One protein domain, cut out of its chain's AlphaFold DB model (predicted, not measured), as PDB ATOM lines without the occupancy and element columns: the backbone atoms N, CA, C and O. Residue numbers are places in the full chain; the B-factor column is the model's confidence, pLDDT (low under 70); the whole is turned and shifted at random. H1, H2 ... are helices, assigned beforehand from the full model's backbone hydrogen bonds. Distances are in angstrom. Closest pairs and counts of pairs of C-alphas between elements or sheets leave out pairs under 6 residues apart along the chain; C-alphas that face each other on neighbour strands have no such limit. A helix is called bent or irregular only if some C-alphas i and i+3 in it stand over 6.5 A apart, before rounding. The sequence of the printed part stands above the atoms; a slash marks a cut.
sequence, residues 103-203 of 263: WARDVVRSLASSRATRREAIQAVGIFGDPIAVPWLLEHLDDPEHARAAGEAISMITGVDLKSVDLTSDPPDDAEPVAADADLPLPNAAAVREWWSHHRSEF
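What this domain is: This is residues 103 to 203 of the 263 residues of an uncharacterized protein of Candidatus Rokubacteria bacterium (UniProt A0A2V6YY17). H5, the longest helix, runs beside H3, next to a row of three helices, H1, H2 and H4, with H4 nearest the middle. A long loop, residues 159 to 188, reaches out at the end far from H1. The 101 printed residues, with five named helices, H1 to H5 in chain order, and no named strand, are all helix in class and compact, radius of gyration of the C-alphas 13.0 A, spanning 40 by 32 by 18 A.

Where its parts are: H5, residues 189 to 202, is 20.3 A long and ends at C-alpha 202 (25.834, -5.749, -99.884); it is irregular, C-alphas 198 and 201 lying 7.5 A apart. H4 is residues 147 to 158, 16.2 A. H3, residues 131 to 138, is irregular, with C-alphas 132 and 135 7.1 A apart. H2 is residues 118 to 128; H1, residues 103 to 112, begins at (13.659, 6.954, -79.951).

How they stand to each other: H5, with residues 189 to 193 alone, only just touches H3, with 3 pairs of C-alphas within 8 A, closest Leu 138 and Arg 193, 6.6 A. H3 and H4 form a hairpin, C-alphas of Leu 137 and Ala 150 closest at 5.4 A. H4 touches H2 the same way at a shallow tilt of 14 degrees, C-alphas of Gly 126 and Ala 153 closest at 3.8 A. H1 and H2 form a hairpin, C-alphas of Leu 111 and Ala 121 closest at 4.8 A. Every O i to N i+4 pair is within hydrogen-bond range in H1, H2 and H4; in H3 2 of 4, in H5 8 of 10.

The domain as a whole: The C-alphas of Trp 103 and Asp 173, the two farthest apart, are 42.1 A apart. The link H4 to H5 is long, the printed part has no cut, and no printed residue is under 70 in pLDDT.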
ATOM      1  N   TRP A 103      14.594   7.608 -80.864       97.00
ATOM      2  CA  TRP A 103      13.659   6.954 -79.951       97.00
ATOM      3  C   TRP A 103      13.387   5.498 -80.361       97.00
ATOM      4  O   TRP A 103      13.421   4.606 -79.515       97.00
ATOM      5  N   ALA A 104      13.198   5.221 -81.655       96.69
ATOM      6  CA  ALA A 104      13.035   3.861 -82.165       96.69
ATOM      7  C   ALA A 104      14.259   2.977 -81.855       96.69
ATOM      8  O   ALA A 104      14.107   1.827 -81.436       96.69
ATOM      9  N   ARG A 105      15.480   3.518 -81.983       95.56
ATOM     10  CA  ARG A 105      16.716   2.824 -81.575       95.56
ATOM     11  C   ARG A 105      16.739   2.522 -80.080       95.56
ATOM     12  O   ARG A 105      17.150   1.428 -79.691       95.56
ATOM     13  N   ASP A 106      16.296   3.459 -79.248       96.50
ATOM     14  CA  ASP A 106      16.217   3.256 -77.801       96.50
ATOM     15  C   ASP A 106      15.184   2.183 -77.426       96.50
ATOM     16  O   ASP A 106      15.461   1.364 -76.549       96.50
ATOM     17  N   VAL A 107      14.049   2.103 -78.135       96.88
ATOM     18  CA  VAL A 107      13.071   1.008 -77.982       96.88
ATOM     19  C   VAL A 107      13.725  -0.345 -78.276       96.88
ATOM     20  O   VAL A 107      13.644  -1.252 -77.444       96.88
ATOM     21  N   VAL A 108      14.434  -0.481 -79.404       96.94
ATOM     22  CA  VAL A 108      15.159  -1.723 -79.747       96.94
ATOM     23  C   VAL A 108      16.181  -2.074 -78.662       96.94
ATOM     24  O   VAL A 108      16.221  -3.213 -78.193       96.94
ATOM     25  N   ARG A 109      16.978  -1.096 -78.210       95.81
ATOM     26  CA  ARG A 109      17.999  -1.301 -77.171       95.81
ATOM     27  C   ARG A 109      17.380  -1.745 -75.843       95.81
ATOM     28  O   ARG A 109      17.906  -2.655 -75.207       95.81
ATOM     29  N   SER A 110      16.267  -1.133 -75.445       95.81
ATOM     30  CA  SER A 110      15.549  -1.475 -74.214       95.81
ATOM     31  C   SER A 110      14.960  -2.884 -74.261       95.81
ATOM     32  O   SER A 110      14.984  -3.588 -73.255       95.81
ATOM     33  N   LEU A 111      14.439  -3.326 -75.409       96.00
ATOM     34  CA  LEU A 111      13.959  -4.702 -75.557       96.00
ATOM     35  C   LEU A 111      15.127  -5.696 -75.512       96.00
ATOM     36  O   LEU A 111      15.023  -6.753 -74.889       96.00
ATOM     37  N   ALA A 112      16.263  -5.353 -76.121       94.62
ATOM     38  CA  ALA A 112      17.444  -6.211 -76.151       94.62
ATOM     39  C   ALA A 112      18.167  -6.323 -74.791       94.62
ATOM     40  O   ALA A 112      18.939  -7.268 -74.587       94.62
ATOM     41  N   SER A 113      17.928  -5.411 -73.839       94.06
ATOM     42  CA  SER A 113      18.618  -5.411 -72.540       94.06
ATOM     43  C   SER A 113      18.093  -6.449 -71.544       94.06
ATOM     44  O   SER A 113      18.741  -6.690 -70.528       94.06
ATOM     45  N   SER A 114      16.949  -7.089 -71.807       92.88
ATOM     46  CA  SER A 114      16.365  -8.108 -70.926       92.88
ATOM     47  C   SER A 114      16.198  -9.446 -71.637       92.88
ATOM     48  O   SER A 114      15.905  -9.523 -72.828       92.88
ATOM     49  N   ARG A 115      16.399 -10.547 -70.903       91.94
ATOM     50  CA  ARG A 115      16.116 -11.897 -71.416       91.94
ATOM     51  C   ARG A 115      14.609 -12.127 -71.577       91.94
ATOM     52  O   ARG A 115      14.215 -12.808 -72.510       91.94
ATOM     53  N   ALA A 116      13.780 -11.505 -70.736       92.75
ATOM     54  CA  ALA A 116      12.323 -11.656 -70.783       92.75
ATOM     55  C   ALA A 116      11.692 -11.052 -72.052       92.75
ATOM     56  O   ALA A 116      10.660 -11.523 -72.513       92.75
ATOM     57  N   THR A 117      12.322 -10.031 -72.633       94.31
ATOM     58  CA  THR A 117      11.871  -9.352 -73.861       94.31
ATOM     59  C   THR A 117      12.689  -9.760 -75.084       94.31
ATOM     60  O   THR A 117      12.584  -9.130 -76.133       94.31
ATOM     61  N   ARG A 118      13.513 -10.815 -74.983       95.12
ATOM     62  CA  ARG A 118      14.456 -11.227 -76.036       95.12
ATOM     63  C   ARG A 118      13.759 -11.480 -77.366       95.12
ATOM     64  O   ARG A 118      14.189 -10.971 -78.396       95.12
ATOM     65  N   ARG A 119      12.651 -12.217 -77.326       94.00
ATOM     66  CA  ARG A 119      11.855 -12.531 -78.510       94.00
ATOM     67  C   ARG A 119      11.282 -11.271 -79.171       94.00
ATOM     68  O   ARG A 119      11.340 -11.131 -80.388       94.00
ATOM     69  N   GLU A 120      10.772 -10.331 -78.374       94.94
ATOM     70  CA  GLU A 120      10.288  -9.034 -78.871       94.94
ATOM     71  C   GLU A 120      11.436  -8.192 -79.447       94.94
ATOM     72  O   GLU A 120      11.251  -7.530 -80.464       94.94
ATOM     73  N   ALA A 121      12.641  -8.272 -78.873       97.44
ATOM     74  CA  ALA A 121      13.834  -7.611 -79.402       97.44
ATOM     75  C   ALA A 121      14.249  -8.159 -80.777       97.44
ATOM     76  O   ALA A 121      14.576  -7.380 -81.666       97.44
ATOM     77  N   ILE A 122      14.194  -9.481 -80.977       98.12
ATOM     78  CA  ILE A 122      14.469 -10.121 -82.275       98.12
ATOM     79  C   ILE A 122      13.505  -9.599 -83.345       98.12
ATOM     80  O   ILE A 122      13.930  -9.174 -84.419       98.12
ATOM     81  N   GLN A 123      12.208  -9.555 -83.025       96.88
ATOM     82  CA  GLN A 123      11.199  -8.995 -83.923       96.88
ATOM     83  C   GLN A 123      11.439  -7.506 -84.187       96.88
ATOM     84  O   GLN A 123      11.397  -7.073 -85.335       96.88
ATOM     85  N   ALA A 124      11.733  -6.732 -83.139       97.88
ATOM     86  CA  ALA A 124      12.024  -5.308 -83.239       97.88
ATOM     87  C   ALA A 124      13.211  -5.038 -84.172       97.88
ATOM     88  O   ALA A 124      13.136  -4.163 -85.024       97.88
ATOM     89  N   VAL A 125      14.284  -5.822 -84.068       98.00
ATOM     90  CA  VAL A 125      15.439  -5.715 -84.964       98.00
ATOM     91  C   VAL A 125      15.040  -5.964 -86.422       98.00
ATOM     92  O   VAL A 125      15.398  -5.168 -87.289       98.00
ATOM     93  N   GLY A 126      14.266  -7.020 -86.692       97.94
ATOM     94  CA  GLY A 126      13.781  -7.320 -88.043       97.94
ATOM     95  C   GLY A 126      12.883  -6.222 -88.621       97.94
ATOM     96  O   GLY A 126      12.993  -5.885 -89.797       97.94
ATOM     97  N   ILE A 127      12.020  -5.627 -87.791       97.88
ATOM     98  CA  ILE A 127      11.150  -4.507 -88.176       97.88
ATOM     99  C   ILE A 127      11.971  -3.238 -88.438       97.88
ATOM    100  O   ILE A 127      11.737  -2.561 -89.438       97.88
ATOM    101  N   PHE A 128      12.910  -2.915 -87.542       97.69
ATOM    102  CA  PHE A 128      13.758  -1.727 -87.639       97.69
ATOM    103  C   PHE A 128      14.686  -1.791 -88.854       97.69
ATOM    104  O   PHE A 128      14.933  -0.772 -89.496       97.69
ATOM    105  N   GLY A 129      15.175  -2.984 -89.197       97.12
ATOM    106  CA  GLY A 129      15.775  -3.225 -90.501       97.12
ATOM    107  C   GLY A 129      17.267  -2.901 -90.615       97.12
ATOM    108  O   GLY A 129      17.785  -2.914 -91.724       97.12
ATOM    109  N   ASP A 130      17.971  -2.556 -89.532       96.62
ATOM    110  CA  ASP A 130      19.401  -2.208 -89.607       96.62
ATOM    111  C   ASP A 130      20.282  -3.475 -89.651       96.62
ATOM    112  O   ASP A 130      20.302  -4.239 -88.676       96.62
ATOM    113  N   PRO A 131      21.049  -3.703 -90.738       96.88
ATOM    114  CA  PRO A 131      21.891  -4.887 -90.889       96.88
ATOM    115  C   PRO A 131      22.980  -5.033 -89.822       96.88
ATOM    116  O   PRO A 131      23.500  -6.134 -89.633       96.88
ATOM    117  N   ILE A 132      23.307  -3.964 -89.080       96.06
ATOM    118  CA  ILE A 132      24.275  -4.018 -87.973       96.06
ATOM    119  C   ILE A 132      23.900  -5.055 -86.904       96.06
ATOM    120  O   ILE A 132      24.771  -5.569 -86.205       96.06
ATOM    121  N   ALA A 133      22.612  -5.377 -86.784       96.44
ATOM    122  CA  ALA A 133      22.105  -6.323 -85.804       96.44
ATOM    123  C   ALA A 133      22.067  -7.775 -86.312       96.44
ATOM    124  O   ALA A 133      21.802  -8.679 -85.523       96.44
ATOM    125  N   VAL A 134      22.362  -8.037 -87.594       97.94
ATOM    126  CA  VAL A 134      22.360  -9.405 -88.143       97.94
ATOM    127  C   VAL A 134      23.330 -10.334 -87.403       97.94
ATOM    128  O   VAL A 134      22.893 -11.423 -87.044       97.94
ATOM    129  N   PRO A 135      24.581  -9.945 -87.071       97.81
ATOM    130  CA  PRO A 135      25.456 -10.788 -86.251       97.81
ATOM    131  C   PRO A 135      24.817 -11.230 -84.930       97.81
ATOM    132  O   PRO A 135      24.916 -12.398 -84.572       97.81
ATOM    133  N   TRP A 136      24.090 -10.333 -84.259       97.56
ATOM    134  CA  TRP A 136      23.367 -10.653 -83.028       97.56
ATOM    135  C   TRP A 136      22.174 -11.597 -83.277       97.56
ATOM    136  O   TRP A 136      21.933 -12.506 -82.492       97.56
ATOM    137  N   LEU A 137      21.459 -11.461 -84.402       98.50
ATOM    138  CA  LEU A 137      20.412 -12.420 -84.792       98.50
ATOM    139  C   LEU A 137      20.976 -13.828 -85.042       98.50
ATOM    140  O   LEU A 137      20.327 -14.814 -84.693       98.50
ATOM    141  N   LEU A 138      22.184 -13.937 -85.610       98.56
ATOM    142  CA  LEU A 138      22.836 -15.228 -85.867       98.56
ATOM    143  C   LEU A 138      23.138 -16.005 -84.578       98.56
ATOM    144  O   LEU A 138      23.192 -17.234 -84.615       98.56
ATOM    145  N   GLU A 139      23.321 -15.325 -83.442       97.81
ATOM    146  CA  GLU A 139      23.518 -15.954 -82.126       97.81
ATOM    147  C   GLU A 139      22.254 -16.677 -81.630       97.81
ATOM    148  O   GLU A 139      22.342 -17.569 -80.789       97.81
ATOM    149  N   HIS A 140      21.083 -16.334 -82.174       97.62
ATOM    150  CA  HIS A 140      19.783 -16.869 -81.760       97.62
ATOM    151  C   HIS A 140      19.240 -17.986 -82.661       97.62
ATOM    152  O   HIS A 140      18.168 -18.518 -82.388       97.62
ATOM    153  N   LEU A 141      19.964 -18.366 -83.720       97.56
ATOM    154  CA  LEU A 141      19.507 -19.391 -84.667       97.56
ATOM    155  C   LEU A 141      19.527 -20.818 -84.103       97.56
ATOM    156  O   LEU A 141      18.791 -21.659 -84.603       97.56
ATOM    157  N   ASP A 142      20.343 -21.084 -83.082       95.06
ATOM    158  CA  ASP A 142      20.431 -22.408 -82.444       95.06
ATOM    159  C   ASP A 142      19.473 -22.563 -81.249       95.06
ATOM    160  O   ASP A 142      19.380 -23.642 -80.669       95.06
ATOM    161  N   ASP A 143      18.772 -21.496 -80.854       93.75
ATOM    162  CA  ASP A 143      17.828 -21.516 -79.737       93.75
ATOM    163  C   ASP A 143      16.412 -21.821 -80.257       93.75
ATOM    164  O   ASP A 143      15.840 -20.972 -80.943       93.75
ATOM    165  N   PRO A 144      15.802 -22.979 -79.935       90.62
ATOM    166  CA  PRO A 144      14.484 -23.355 -80.452       90.62
ATOM    167  C   PRO A 144      13.373 -22.335 -80.164       90.62
ATOM    168  O   PRO A 144      12.443 -22.211 -80.962       90.62
ATOM    169  N   GLU A 145      13.474 -21.579 -79.064       92.50
ATOM    170  CA  GLU A 145      12.498 -20.542 -78.699       92.50
ATOM    171  C   GLU A 145      12.570 -19.325 -79.640       92.50
ATOM    172  O   GLU A 145      11.581 -18.621 -79.854       92.50
ATOM    173  N   HIS A 146      13.743 -19.079 -80.229       96.06
ATOM    174  CA  HIS A 146      14.058 -17.849 -80.952       96.06
ATOM    175  C   HIS A 146      14.417 -18.063 -82.428       96.06
ATOM    176  O   HIS A 146      14.307 -17.119 -83.210       96.06
ATOM    177  N   ALA A 147      14.798 -19.275 -82.832       96.62
ATOM    178  CA  ALA A 147      15.384 -19.574 -84.135       96.62
ATOM    179  C   ALA A 147      14.499 -19.109 -85.295       96.62
ATOM    180  O   ALA A 147      14.961 -18.393 -86.182       96.62
ATOM    181  N   ARG A 148      13.202 -19.442 -85.263       97.12
ATOM    182  CA  ARG A 148      12.244 -19.047 -86.311       97.12
ATOM    183  C   ARG A 148      12.081 -17.529 -86.403       97.12
ATOM    184  O   ARG A 148      12.132 -16.973 -87.497       97.12
ATOM    185  N   ALA A 149      11.953 -16.853 -85.260       97.06
ATOM    186  CA  ALA A 149      11.857 -15.395 -85.206       97.06
ATOM    187  C   ALA A 149      13.157 -14.715 -85.677       97.06
ATOM    188  O   ALA A 149      13.105 -13.691 -86.354       97.06
ATOM    189  N   ALA A 150      14.323 -15.285 -85.360       98.38
ATOM    190  CA  ALA A 150      15.618 -14.780 -85.811       98.38
ATOM    191  C   ALA A 150      15.793 -14.956 -87.326       98.38
ATOM    192  O   ALA A 150      16.182 -14.009 -88.010       98.38
ATOM    193  N   GLY A 151      15.429 -16.122 -87.870       98.25
ATOM    194  CA  GLY A 151      15.407 -16.372 -89.312       98.25
ATOM    195  C   GLY A 151      14.462 -15.424 -90.057       98.25
ATOM    196  O   GLY A 151      14.831 -14.858 -91.088       98.25
ATOM    197  N   GLU A 152      13.271 -15.171 -89.508       97.81
ATOM    198  CA  GLU A 152      12.353 -14.159 -90.034       97.81
ATOM    199  C   GLU A 152      12.964 -12.757 -89.978       97.81
ATOM    200  O   GLU A 152      12.908 -12.044 -90.973       97.81
ATOM    201  N   ALA A 153      13.572 -12.348 -88.863       98.38
ATOM    202  CA  ALA A 153      14.192 -11.030 -88.747       98.38
ATOM    203  C   ALA A 153      15.321 -10.830 -89.775       98.38
ATOM    204  O   ALA A 153      15.403  -9.771 -90.400       98.38
ATOM    205  N   ILE A 154      16.133 -11.862 -90.023       98.50
ATOM    206  CA  ILE A 154      17.149 -11.859 -91.088       98.50
ATOM    207  C   ILE A 154      16.481 -11.721 -92.460       98.50
ATOM    208  O   ILE A 154      16.915 -10.900 -93.266       98.50
ATOM    209  N   SER A 155      15.396 -12.456 -92.712       98.00
ATOM    210  CA  SER A 155      14.626 -12.378 -93.963       98.00
ATOM    211  C   SER A 155      13.978 -10.998 -94.159       98.00
ATOM    212  O   SER A 155      13.960 -10.462 -95.267       98.00
ATOM    213  N   MET A 156      13.489 -10.365 -93.089       97.94
ATOM    214  CA  MET A 156      12.932  -9.009 -93.115       97.94
ATOM    215  C   MET A 156      13.985  -7.972 -93.511       97.94
ATOM    216  O   MET A 156      13.696  -7.112 -94.340       97.94
ATOM    217  N   ILE A 157      15.200  -8.066 -92.963       97.94
ATOM    218  CA  ILE A 157      16.307  -7.144 -93.259       97.94
ATOM    219  C   ILE A 157      16.842  -7.388 -94.673       97.94
ATOM    220  O   ILE A 157      16.932  -6.471 -95.488       97.94
ATOM    221  N   THR A 158      17.192  -8.636 -94.969       97.38
ATOM    222  CA  THR A 158      18.020  -8.990 -96.130       97.38
ATOM    223  C   THR A 158      17.222  -9.396 -97.362       97.38
ATOM    224  O   THR A 158      17.774  -9.443 -98.454       97.38
ATOM    225  N   GLY A 159      15.925  -9.675 -97.211       96.75
ATOM    226  CA  GLY A 159      15.070 -10.124 -98.309       96.75
ATOM    227  C   GLY A 159      15.276 -11.576 -98.717       96.75
ATOM    228  O   GLY A 159      14.562 -12.041 -99.599       96.75
ATOM    229  N   VAL A 160      16.203 -12.302 -98.082       96.62
ATOM    230  CA  VAL A 160      16.399 -13.725 -98.359       96.62
ATOM    231  C   VAL A 160      15.135 -14.506 -98.003       96.62
ATOM    232  O   VAL A 160      14.603 -14.382 -96.901       96.62
ATOM    233  N   ASP A 161      14.648 -15.322 -98.933       96.00
ATOM    234  CA  ASP A 161      13.651 -16.347 -98.634       96.00
ATOM    235  C   ASP A 161      14.401 -17.635 -98.305       96.00
ATOM    236  O   ASP A 161      14.892 -18.328 -99.200       96.00
ATOM    237  N   LEU A 162      14.477 -17.945 -97.007       96.12
ATOM    238  CA  LEU A 162      15.228 -19.086 -96.486       96.12
ATOM    239  C   LEU A 162      14.852 -20.410 -97.159       96.12
ATOM    240  O   LEU A 162      15.733 -21.236 -97.368       96.12
ATOM    241  N   LYS A 163      13.576 -20.619 -97.514       94.69
ATOM    242  CA  LYS A 163      13.144 -21.861 -98.176       94.69
ATOM    243  C   LYS A 163      13.634 -21.905 -99.618       94.69
ATOM    244  O   LYS A 163      14.082 -22.946-100.081       94.69
ATOM    245  N   SER A 164      13.553 -20.779-100.326       93.00
ATOM    246  CA  SER A 164      13.916 -20.707-101.747       93.00
ATOM    247  C   SER A 164      15.400 -20.973-102.022       93.00
ATOM    248  O   SER A 164      15.741 -21.458-103.098       93.00
ATOM    249  N   VAL A 165      16.270 -20.668-101.052       95.69
ATOM    250  CA  VAL A 165      17.731 -20.823-101.153       95.69
ATOM    251  C   VAL A 165      18.282 -21.939-100.258       95.69
ATOM    252  O   VAL A 165      19.476 -21.957 -99.979       95.69
ATOM    253  N   ASP A 166      17.423 -22.863 -99.816       96.00
ATOM    254  CA  ASP A 166      17.805 -24.055 -99.043       96.00
ATOM    255  C   ASP A 166      18.575 -23.744 -97.740       96.00
ATOM    256  O   ASP A 166      19.548 -24.394 -97.365       96.00
ATOM    257  N   LEU A 167      18.134 -22.704 -97.026       97.75
ATOM    258  CA  LEU A 167      18.686 -22.280 -95.732       97.75
ATOM    259  C   LEU A 167      17.824 -22.737 -94.549       97.75
ATOM    260  O   LEU A 167      17.867 -22.145 -93.466       97.75
ATOM    261  N   THR A 168      17.013 -23.772 -94.745       96.94
ATOM    262  CA  THR A 168      16.110 -24.312 -93.725       96.94
ATOM    263  C   THR A 168      16.550 -25.681 -93.242       96.94
ATOM    264  O   THR A 168      17.302 -26.382 -93.911       96.94
ATOM    265  N   SER A 169      16.079 -26.063 -92.065       94.38
ATOM    266  CA  SER A 169      16.196 -27.416 -91.532       94.38
ATOM    267  C   SER A 169      14.811 -27.990 -91.265       94.38
ATOM    268  O   SER A 169      13.845 -27.253 -91.039       94.38
ATOM    269  N   ASP A 170      14.721 -29.316 -91.271       90.62
ATOM    270  CA  ASP A 170      13.516 -29.990 -90.814       90.62
ATOM    271  C   ASP A 170      13.403 -29.862 -89.288       90.62
ATOM    272  O   ASP A 170      14.398 -30.039 -88.571       90.62
ATOM    273  N   PRO A 171      12.216 -29.518 -88.761       86.00
ATOM    274  CA  PRO A 171      12.003 -29.525 -87.326       86.00
ATOM    275  C   PRO A 171      12.095 -30.958 -86.781       86.00
ATOM    276  O   PRO A 171      11.644 -31.886 -87.449       86.00
ATOM    277  N   PRO A 172      12.629 -31.151 -85.562       84.88
ATOM    278  CA  PRO A 172      12.523 -32.430 -84.866       84.88
ATOM    279  C   PRO A 172      11.056 -32.850 -84.707       84.88
ATOM    280  O   PRO A 172      10.201 -31.990 -84.500       84.88
ATOM    281  N   ASP A 173      10.782 -34.156 -84.728       80.62
ATOM    282  CA  ASP A 173       9.413 -34.699 -84.660       80.62
ATOM    283  C   ASP A 173       8.624 -34.218 -83.424       80.62
ATOM    284  O   ASP A 173       7.426 -33.954 -83.518       80.62
ATOM    285  N   ASP A 174       9.302 -34.031 -82.285       81.50
ATOM    286  CA  ASP A 174       8.698 -33.594 -81.015       81.50
ATOM    287  C   ASP A 174       8.796 -32.074 -80.773       81.50
ATOM    288  O   ASP A 174       8.496 -31.580 -79.682       81.50
ATOM    289  N   ALA A 175       9.277 -31.300 -81.750       79.56
ATOM    290  CA  ALA A 175       9.451 -29.864 -81.579       79.56
ATOM    291  C   ALA A 175       8.125 -29.117 -81.770       79.56
ATOM    292  O   ALA A 175       7.662 -28.913 -82.893       79.56
ATOM    293  N   GLU A 176       7.556 -28.613 -80.676       83.06
ATOM    294  CA  GLU A 176       6.425 -27.691 -80.739       83.06
ATOM    295  C   GLU A 176       6.918 -26.255 -80.985       83.06
ATOM    296  O   GLU A 176       7.606 -25.677 -80.137       83.06
ATOM    297  N   PRO A 177       6.602 -25.639 -82.142       84.75
ATOM    298  CA  PRO A 177       6.986 -24.261 -82.386       84.75
ATOM    299  C   PRO A 177       6.178 -23.316 -81.495       84.75
ATOM    300  O   PRO A 177       5.010 -23.555 -81.183       84.75
ATOM    301  N   VAL A 178       6.767 -22.164 -81.177       84.75
ATOM    302  CA  VAL A 178       6.008 -21.037 -80.627       84.75
ATOM    303  C   VAL A 178       4.849 -20.729 -81.579       84.75
ATOM    304  O   VAL A 178       5.069 -20.497 -82.766       84.75
ATOM    305  N   ALA A 179       3.614 -20.706 -81.071       86.19
ATOM    306  CA  ALA A 179       2.404 -20.627 -81.901       86.19
ATOM    307  C   ALA A 179       2.394 -19.438 -82.884       86.19
ATOM    308  O   ALA A 179       1.880 -19.553 -83.992       86.19
ATOM    309  N   ALA A 180       2.996 -18.307 -82.499       84.00
ATOM    310  CA  ALA A 180       3.114 -17.111 -83.340       84.00
ATOM    311  C   ALA A 180       4.082 -17.259 -84.536       84.00
ATOM    312  O   ALA A 180       4.078 -16.417 -85.438       84.00
ATOM    313  N   ASP A 181       4.914 -18.301 -84.520       88.50
ATOM    314  CA  ASP A 181       6.005 -18.565 -85.461       88.50
ATOM    315  C   ASP A 181       5.844 -19.924 -86.161       88.50
ATOM    316  O   ASP A 181       6.731 -20.355 -86.897       88.50
ATOM    317  N   ALA A 182       4.724 -20.619 -85.935       86.69
ATOM    318  CA  ALA A 182       4.468 -21.952 -86.477       86.69
ATOM    319  C   ALA A 182       4.449 -21.984 -88.018       86.69
ATOM    320  O   ALA A 182       4.748 -23.011 -88.622       86.69
ATOM    321  N   ASP A 183       4.125 -20.855 -88.651       88.88
ATOM    322  CA  ASP A 183       4.120 -20.653 -90.101       88.88
ATOM    323  C   ASP A 183       5.510 -20.339 -90.688       88.88
ATOM    324  O   ASP A 183       5.721 -20.470 -91.898       88.88
ATOM    325  N   LEU A 184       6.468 -19.933 -89.851       92.56
ATOM    326  CA  LEU A 184       7.811 -19.543 -90.278       92.56
ATOM    327  C   LEU A 184       8.691 -20.772 -90.520       92.56
ATOM    328  O   LEU A 184       8.559 -21.751 -89.794       92.56
ATOM    329  N   PRO A 185       9.626 -20.755 -91.485       93.69
ATOM    330  CA  PRO A 185      10.618 -21.821 -91.622       93.69
ATOM    331  C   PRO A 185      11.532 -21.929 -90.393       93.69
ATOM    332  O   PRO A 185      11.859 -20.922 -89.766       93.69
ATOM    333  N   LEU A 186      11.987 -23.147 -90.084       96.00
ATOM    334  CA  LEU A 186      13.091 -23.349 -89.148       96.00
ATOM    335  C   LEU A 186      14.411 -23.122 -89.904       96.00
ATOM    336  O   LEU A 186      14.633 -23.788 -90.918       96.00
ATOM    337  N   PRO A 187      15.266 -22.173 -89.487       97.56
ATOM    338  CA  PRO A 187      16.524 -21.920 -90.178       97.56
ATOM    339  C   PRO A 187      17.565 -23.006 -89.888       97.56
ATOM    340  O   PRO A 187      17.725 -23.446 -88.750       97.56
ATOM    341  N   ASN A 188      18.360 -23.351 -90.901       98.06
ATOM    342  CA  ASN A 188      19.616 -24.061 -90.699       98.06
ATOM    343  C   ASN A 188      20.689 -23.048 -90.275       98.06
ATOM    344  O   ASN A 188      21.201 -22.282 -91.094       98.06
ATOM    345  N   ALA A 189      21.030 -23.037 -88.987       98.00
ATOM    346  CA  ALA A 189      21.911 -22.027 -88.410       98.00
ATOM    347  C   ALA A 189      23.294 -21.954 -89.084       98.00
ATOM    348  O   ALA A 189      23.817 -20.860 -89.295       98.00
ATOM    349  N   ALA A 190      23.885 -23.097 -89.450       98.06
ATOM    350  CA  ALA A 190      25.181 -23.138 -90.127       98.06
ATOM    351  C   ALA A 190      25.093 -22.547 -91.542       98.06
ATOM    352  O   ALA A 190      25.879 -21.662 -91.884       98.06
ATOM    353  N   ALA A 191      24.087 -22.965 -92.318       98.38
ATOM    354  CA  ALA A 191      23.878 -22.481 -93.680       98.38
ATOM    355  C   ALA A 191      23.574 -20.974 -93.713       98.38
ATOM    356  O   ALA A 191      24.133 -20.243 -94.526       98.38
ATOM    357  N   VAL A 192      22.747 -20.471 -92.787       98.62
ATOM    358  CA  VAL A 192      22.430 -19.034 -92.697       98.62
ATOM    359  C   VAL A 192      23.669 -18.204 -92.342       98.62
ATOM    360  O   VAL A 192      23.869 -17.127 -92.907       98.62
ATOM    361  N   ARG A 193      24.533 -18.688 -91.437       98.62
ATOM    362  CA  ARG A 193      25.799 -18.010 -91.094       98.62
ATOM    363  C   ARG A 193      26.751 -17.951 -92.283       98.62
ATOM    364  O   ARG A 193      27.337 -16.899 -92.542       98.62
ATOM    365  N   GLU A 194      26.891 -19.057 -93.006       98.38
ATOM    366  CA  GLU A 194      27.699 -19.118 -94.223       98.38
ATOM    367  C   GLU A 194      27.152 -18.168 -95.291       98.38
ATOM    368  O   GLU A 194      27.898 -17.343 -95.823       98.38
ATOM    369  N   TRP A 195      25.844 -18.208 -95.543       98.38
ATOM    370  CA  TRP A 195      25.174 -17.302 -96.469       98.38
ATOM    371  C   TRP A 195      25.431 -15.837 -96.098       98.38
ATOM    372  O   TRP A 195      25.901 -15.066 -96.936       98.38
ATOM    373  N   TRP A 196      25.235 -15.454 -94.832       98.12
ATOM    374  CA  TRP A 196      25.481 -14.080 -94.384       98.12
ATOM    375  C   TRP A 196      26.933 -13.651 -94.600       98.12
ATOM    376  O   TRP A 196      27.192 -12.519 -95.012       98.12
ATOM    377  N   SER A 197      27.895 -14.550 -94.377       97.69
ATOM    378  CA  SER A 197      29.308 -14.243 -94.600       97.69
ATOM    379  C   SER A 197      29.586 -13.815 -96.049       97.69
ATOM    380  O   SER A 197      30.396 -12.915 -96.261       97.69
ATOM    381  N   HIS A 198      28.864 -14.358 -97.027       97.50
ATOM    382  CA  HIS A 198      29.024 -14.003 -98.436       97.50
ATOM    383  C   HIS A 198      28.273 -12.722 -98.837       97.50
ATOM    384  O   HIS A 198      28.749 -12.007 -99.712       97.50
ATOM    385  N   HIS A 199      27.160 -12.395 -98.173       96.94
ATOM    386  CA  HIS A 199      26.268 -11.296 -98.583       96.94
ATOM    387  C   HIS A 199      26.415 -10.023 -97.739       96.94
ATOM    388  O   HIS A 199      25.961  -8.955 -98.142       96.94
ATOM    389  N   ARG A 200      27.078 -10.078 -96.574       95.62
ATOM    390  CA  ARG A 200      27.177  -8.937 -95.637       95.62
ATOM    391  C   ARG A 200      27.694  -7.633 -96.260       95.62
ATOM    392  O   ARG A 200      27.358  -6.561 -95.775       95.62
ATOM    393  N   SER A 201      28.526  -7.711 -97.302       95.06
ATOM    394  CA  SER A 201      29.094  -6.542 -97.991       95.06
ATOM    395  C   SER A 201      28.082  -5.780 -98.846       95.06
ATOM    396  O   SER A 201      28.353  -4.644 -99.222       95.06
ATOM    397  N   GLU A 202      26.937  -6.388 -99.154       94.50
ATOM    398  CA  GLU A 202      25.834  -5.749 -99.884       94.50
ATOM    399  C   GLU A 202      25.039  -4.783 -98.991       94.50
ATOM    400  O   GLU A 202      24.291  -3.943 -99.488       94.50
ATOM    401  N   PHE A 203      25.227  -4.868 -97.671       94.25
ATOM    402  CA  PHE A 203      24.427  -4.167 -96.679       94.25
ATOM    403  C   PHE A 203      25.238  -3.093 -95.948       94.25
ATOM    404  O   PHE A 203      26.185  -3.377 -95.213       94.25
TER     405      PHE A 203